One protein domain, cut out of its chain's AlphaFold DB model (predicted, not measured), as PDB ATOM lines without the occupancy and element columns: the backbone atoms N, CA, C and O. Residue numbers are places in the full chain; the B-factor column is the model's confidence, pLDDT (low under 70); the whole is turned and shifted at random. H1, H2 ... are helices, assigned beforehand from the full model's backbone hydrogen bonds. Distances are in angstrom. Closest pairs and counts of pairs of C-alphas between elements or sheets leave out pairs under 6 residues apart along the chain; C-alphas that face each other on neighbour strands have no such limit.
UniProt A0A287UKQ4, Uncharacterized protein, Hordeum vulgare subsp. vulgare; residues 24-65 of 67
ATOM      1  N   TRP A  24     -48.495 -63.943 -21.264       92.44
ATOM      2  CA  TRP A  24     -49.423 -62.876 -20.930       92.44
ATOM      3  C   TRP A  24     -49.713 -62.905 -19.433       92.44
ATOM      4  O   TRP A  24     -50.284 -63.867 -18.924       92.44
ATOM      5  N   HIS A  25     -49.305 -61.863 -18.715       91.06
ATOM      6  CA  HIS A  25     -49.490 -61.769 -17.261       91.06
ATOM      7  C   HIS A  25     -50.619 -60.817 -16.849       91.06
ATOM      8  O   HIS A  25     -50.884 -60.663 -15.662       91.06
ATOM      9  N   LEU A  26     -51.296 -60.190 -17.817       91.12
ATOM     10  CA  LEU A  26     -52.372 -59.234 -17.539       91.12
ATOM     11  C   LEU A  26     -53.725 -59.907 -17.270       91.12
ATOM     12  O   LEU A  26     -54.654 -59.251 -16.803       91.12
ATOM     13  N   GLU A  27     -53.846 -61.206 -17.547       89.81
ATOM     14  CA  GLU A  27     -55.039 -62.001 -17.259       89.81
ATOM     15  C   GLU A  27     -54.647 -63.401 -16.750       89.81
ATOM     16  O   GLU A  27     -53.697 -63.987 -17.276       89.81
ATOM     17  N   PRO A  28     -55.410 -64.001 -15.812       87.25
ATOM     18  CA  PRO A  28     -55.177 -65.374 -15.337       87.25
ATOM     19  C   PRO A  28     -55.274 -66.442 -16.436       87.25
ATOM     20  O   PRO A  28     -54.815 -67.565 -16.267       87.25
ATOM     21  N   SER A  29     -55.896 -66.099 -17.569       89.75
ATOM     22  CA  SER A  29     -56.023 -66.966 -18.741       89.75
ATOM     23  C   SER A  29     -54.687 -67.219 -19.448       89.75
ATOM     24  O   SER A  29     -54.617 -68.116 -20.286       89.75
ATOM     25  N   HIS A  30     -53.663 -66.403 -19.169       89.44
ATOM     26  CA  HIS A  30     -52.387 -66.359 -19.887       89.44
ATOM     27  C   HIS A  30     -52.506 -66.177 -21.407       89.44
ATOM     28  O   HIS A  30     -51.533 -66.350 -22.143       89.44
ATOM     29  N   LYS A  31     -53.688 -65.781 -21.890       91.19
ATOM     30  CA  LYS A  31     -53.958 -65.517 -23.299       91.19
ATOM     31  C   LYS A  31     -53.924 -64.028 -23.548       91.19
ATOM     32  O   LYS A  31     -54.555 -63.259 -22.831       91.19
ATOM     33  N   PHE A  32     -53.235 -63.646 -24.612       90.75
ATOM     34  CA  PHE A  32     -53.243 -62.275 -25.082       90.75
ATOM     35  C   PHE A  32     -54.673 -61.798 -25.359       90.75
ATOM     36  O   PHE A  32     -55.451 -62.480 -26.030       90.75
ATOM     37  N   SER A  33     -54.997 -60.595 -24.889       92.00
ATOM     38  CA  SER A  33     -56.217 -59.900 -25.280       92.00
ATOM     39  C   SER A  33     -55.924 -58.415 -25.470       92.00
ATOM     40  O   SER A  33     -55.294 -57.769 -24.631       92.00
ATOM     41  N   MET A  34     -56.435 -57.838 -26.562       93.38
ATOM     42  CA  MET A  34     -56.269 -56.405 -26.828       93.38
ATOM     43  C   MET A  34     -56.879 -55.554 -25.704       93.38
ATOM     44  O   MET A  34     -56.386 -54.483 -25.367       93.38
ATOM     45  N   LYS A  35     -57.943 -56.065 -25.078       93.19
ATOM     46  CA  LYS A  35     -58.639 -55.419 -23.966       93.19
ATOM     47  C   LYS A  35     -57.759 -55.293 -22.724       93.19
ATOM     48  O   LYS A  35     -57.717 -54.214 -22.136       93.19
ATOM     49  N   SER A  36     -57.088 -56.365 -22.303       92.25
ATOM     50  CA  SER A  36     -56.187 -56.304 -21.143       92.25
ATOM     51  C   SER A  36     -54.937 -55.488 -21.442       92.25
ATOM     52  O   SER A  36     -54.521 -54.720 -20.577       92.25
ATOM     53  N   LEU A  37     -54.422 -55.547 -22.679       92.06
ATOM     54  CA  LEU A  37     -53.313 -54.701 -23.124       92.06
ATOM     55  C   LEU A  37     -53.675 -53.226 -22.970       92.06
ATOM     56  O   LEU A  37     -52.993 -52.495 -22.257       92.06
ATOM     57  N   TYR A  38     -54.775 -52.804 -23.605       91.19
ATOM     58  CA  TYR A  38     -55.201 -51.410 -23.579       91.19
ATOM     59  C   TYR A  38     -55.506 -50.932 -22.168       91.19
ATOM     60  O   TYR A  38     -55.145 -49.814 -21.833       91.19
ATOM     61  N   ARG A  39     -56.119 -51.761 -21.318       88.62
ATOM     62  CA  ARG A  39     -56.342 -51.395 -19.913       88.62
ATOM     63  C   ARG A  39     -55.036 -51.150 -19.165       88.62
ATOM     64  O   ARG A  39     -54.958 -50.172 -18.432       88.62
ATOM     65  N   ALA A  40     -54.028 -51.999 -19.364       88.62
ATOM     66  CA  ALA A  40     -52.734 -51.823 -18.720       88.62
ATOM     67  C   ALA A  40     -52.048 -50.540 -19.199       88.62
ATOM     68  O   ALA A  40     -51.683 -49.713 -18.371       88.62
ATOM     69  N   ILE A  41     -51.948 -50.318 -20.513       87.00
ATOM     70  CA  ILE A  41     -51.237 -49.143 -21.046       87.00
ATOM     71  C   ILE A  41     -52.015 -47.834 -20.876       87.00
ATOM     72  O   ILE A  41     -51.402 -46.802 -20.653       87.00
ATOM     73  N   ALA A  42     -53.349 -47.857 -20.921       84.12
ATOM     74  CA  ALA A  42     -54.163 -46.663 -20.687       84.12
ATOM     75  C   ALA A  42     -54.143 -46.226 -19.216       84.12
ATOM     76  O   ALA A  42     -54.405 -45.066 -18.922       84.12
ATOM     77  N   SER A  43     -53.847 -47.151 -18.294       71.19
ATOM     78  CA  SER A  43     -53.669 -46.834 -16.875       71.19
ATOM     79  C   SER A  43     -52.303 -46.224 -16.558       71.19
ATOM     80  O   SER A  43     -52.122 -45.699 -15.463       71.19
ATOM     81  N   ILE A  44     -51.354 -46.278 -17.503       74.12
ATOM     82  CA  ILE A  44     -50.072 -45.591 -17.382       74.12
ATOM     83  C   ILE A  44     -50.375 -44.102 -17.573       74.12
ATOM     84  O   ILE A  44     -50.720 -43.706 -18.692       74.12
ATOM     85  N   PRO A  45     -50.297 -43.264 -16.518       66.50
ATOM     86  CA  PRO A  45     -50.390 -41.827 -16.718       66.50
ATOM     87  C   PRO A  45     -49.313 -41.452 -17.731       66.50
ATOM     88  O   PRO A  45     -48.189 -41.955 -17.629       66.50
ATOM     89  N   ALA A  46     -49.664 -40.629 -18.725       64.88
ATOM     90  CA  ALA A  46     -48.687 -40.107 -19.672       64.88
ATOM     91  C   ALA A  46     -47.475 -39.662 -18.857       64.88
ATOM     92  O   ALA A  46     -47.631 -38.856 -17.937       64.88
ATOM     93  N   LEU A  47     -46.311 -40.283 -19.091       63.94
ATOM     94  CA  LEU A  47     -45.124 -39.945 -18.321       63.94
ATOM     95  C   LEU A  47     -44.944 -38.437 -18.513       63.94
ATOM     96  O   LEU A  47     -44.719 -37.994 -19.637       63.94
ATOM     97  N   GLU A  48     -45.087 -37.670 -17.429       59.84
ATOM     98  CA  GLU A  48     -44.900 -36.215 -17.351       59.84
ATOM     99  C   GLU A  48     -43.812 -35.656 -18.301       59.84
ATOM    100  O   GLU A  48     -44.050 -34.619 -18.927       59.84
ATOM    101  N   PRO A  49     -42.648 -36.314 -18.519       61.03
ATOM    102  CA  PRO A  49     -41.669 -35.853 -19.508       61.03
ATOM    103  C   PRO A  49     -42.167 -35.744 -20.963       61.03
ATOM    104  O   PRO A  49     -41.658 -34.895 -21.694       61.03
ATOM    105  N   PHE A  50     -43.143 -36.537 -21.418       63.31
ATOM    106  CA  PHE A  50     -43.643 -36.461 -22.801       63.31
ATOM    107  C   PHE A  50     -44.531 -35.241 -23.045       63.31
ATOM    108  O   PHE A  50     -44.504 -34.681 -24.139       63.31
ATOM    109  N   GLU A  51     -45.246 -34.761 -22.027       67.19
ATOM    110  CA  GLU A  51     -45.997 -33.503 -22.117       67.19
ATOM    111  C   GLU A  51     -45.067 -32.327 -22.424       67.19
ATOM    112  O   GLU A  51     -45.399 -31.443 -23.216       67.19
ATOM    113  N   MET A  52     -43.861 -32.331 -21.845       69.94
ATOM    114  CA  MET A  52     -42.853 -31.319 -22.143       69.94
ATOM    115  C   MET A  52     -42.428 -31.374 -23.611       69.94
ATOM    116  O   MET A  52     -42.279 -30.321 -24.225       69.94
ATOM    117  N   ILE A  53     -42.301 -32.568 -24.197       73.25
ATOM    118  CA  ILE A  53     -41.921 -32.735 -25.607       73.25
ATOM    119  C   ILE A  53     -42.949 -32.098 -26.550       73.25
ATOM    120  O   ILE A  53     -42.581 -31.461 -27.539       73.25
ATOM    121  N   TRP A  54     -44.233 -32.194 -26.213       71.12
ATOM    122  CA  TRP A  54     -45.296 -31.542 -26.977       71.12
ATOM    123  C   TRP A  54     -45.369 -30.024 -26.750       71.12
ATOM    124  O   TRP A  54     -45.840 -29.300 -27.629       71.12
ATOM    125  N   LYS A  55     -44.881 -29.532 -25.604       75.25
ATOM    126  CA  LYS A  55     -44.854 -28.103 -25.233       75.25
ATOM    127  C   LYS A  55     -43.611 -27.356 -25.733       75.25
ATOM    128  O   LYS A  55     -43.657 -26.135 -25.880       75.25
ATOM    129  N   ILE A  56     -42.502 -28.047 -26.002       80.88
ATOM    130  CA  ILE A  56     -41.295 -27.423 -26.560       80.88
ATOM    131  C   ILE A  56     -41.455 -27.137 -28.058       80.88
ATOM    132  O   ILE A  56     -42.138 -27.845 -28.798       80.88
ATOM    133  N   ARG A  57     -40.786 -26.084 -28.540       80.81
ATOM    134  CA  ARG A  57     -40.790 -25.692 -29.958       80.81
ATOM    135  C   ARG A  57     -39.884 -26.614 -30.779       80.81
ATOM    136  O   ARG A  57     -38.835 -26.194 -31.259       80.81
ATOM    137  N   LEU A  58     -40.276 -27.876 -30.930       82.25
ATOM    138  CA  LEU A  58     -39.596 -28.800 -31.831       82.25
ATOM    139  C   LEU A  58     -39.966 -28.509 -33.291       82.25
ATOM    140  O   LEU A  58     -41.145 -28.294 -33.598       82.25
ATOM    141  N   PRO A  59     -38.992 -28.568 -34.217       87.25
ATOM    142  CA  PRO A  59     -39.269 -28.595 -35.644       87.25
ATOM    143  C   PRO A  59     -40.276 -29.695 -35.994       87.25
ATOM    144  O   PRO A  59     -40.182 -30.822 -35.504       87.25
ATOM    145  N   LEU A  60     -41.210 -29.385 -36.897       80.94
ATOM    146  CA  LEU A  60     -42.290 -30.291 -37.305       80.94
ATOM    147  C   LEU A  60     -41.776 -31.669 -37.754       80.94
ATOM    148  O   LEU A  60     -42.387 -32.688 -37.452       80.94
ATOM    149  N   LYS A  61     -40.606 -31.694 -38.405       84.38
ATOM    150  CA  LYS A  61     -39.954 -32.920 -38.872       84.38
ATOM    151  C   LYS A  61     -39.678 -33.914 -37.742       84.38
ATOM    152  O   LYS A  61     -39.788 -35.101 -37.978       84.38
ATOM    153  N   ILE A  62     -39.347 -33.446 -36.537       80.69
ATOM    154  CA  ILE A  62     -39.080 -34.311 -35.377       80.69
ATOM    155  C   ILE A  62     -40.396 -34.814 -34.776       80.69
ATOM    156  O   ILE A  62     -40.520 -35.991 -34.463       80.69
ATOM    157  N   ARG A  63     -41.407 -33.939 -34.684       78.00
ATOM    158  CA  ARG A  63     -42.722 -34.260 -34.102       78.00
ATOM    159  C   ARG A  63     -43.452 -35.388 -34.836       78.00
ATOM    160  O   ARG A  63     -44.143 -36.163 -34.193       78.00
ATOM    161  N   ILE A  64     -43.289 -35.487 -36.157       80.00
ATOM    162  CA  ILE A  64     -43.937 -36.526 -36.978       80.00
ATOM    163  C   ILE A  64     -43.393 -37.934 -36.671       80.00
ATOM    164  O   ILE A  64     -44.138 -38.895 -36.786       80.00
ATOM    165  N   PHE A  65     -42.131 -38.067 -36.245       77.44
ATOM    166  CA  PHE A  65     -41.527 -39.368 -35.910       77.44
ATOM    167  C   PHE A  65     -41.811 -39.841 -34.476       77.44
ATOM    168  O   PHE A  65     -41.392 -40.932 -34.108       77.44
TER     169      PHE A  65
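This is residues 24 to 65 of the 67 residues of an uncharacterized protein of Hordeum vulgare subsp. vulgare (UniProt A0A287UKQ4). The model is a thin, open string of three short helices, H1, H2 and H3, none of which touches another. Residues 24 to 33, in no named element, make a loop that folds back on itself at one end; H1 and then H2 follow along the long axis, and at the other end residues 56 to 59 turn the backbone so that H3 folds back over the side of H2, like a hook. The printed part has 42 residues with three named helices, in the order H1, H2, H3, and no named strand; the class is all helix. It is extended, with a radius of gyration of the C-alphas of 15.8 A, and its outline is a rod spanning 45 by 19 by 12 A.

Residues 24 to 33 come before H1, the helix of residues 34 to 42, which is the longest helix with 9 residues. A tight link of 5 residues joins H1 to H2, the helix of residues 48 to 55, and the two are apart. A tight link of 4 residues joins H2 to H3, the helix of residues 60 to 65. H2 and H3 are only just apart, their closest C-alphas standing 8.0 A from each other. H1 and H3 are apart. The N-to-C direction has a y part of 0.79 in H1 and 0.65 in H2, but of -0.97 in H3. In H1 every O i to N i+4 pair is within hydrogen-bond range, while in H2 3 of 4 and in H3 1 of 2 are.

H1, from Met 34 to Ala 42, measures 11.7 A from first to last C-alpha and begins with C-alpha 34 at (-56.269, -56.405, -26.828). H2, from Glu 48 to Lys 55, measures 11.3 A, with C-alpha 48 at (-44.900, -36.215, -17.351). H3, from Leu 60 to Phe 65, measures 9.2 A and ends with C-alpha 65 at (-41.527, -39.368, -35.910).

The two C-alphas farthest apart are those of Ser 29 and Arg 57, at 45.4 A, while the first and last printed C-alphas, of Trp 24 and Phe 65, are 29.0 A apart. Residues 41 to 52, of which 48 to 52 belong to H2, stand free, and so do residues 55 to 62, of which 60 to 62 belong to H3. The printed part has no cut, and neither link between helices is long. The mean pLDDT of the printed part is 81.2; residues 45 to 52 are under 70, and the mean is 90 in H1, 68 in H2 and 80 in H3.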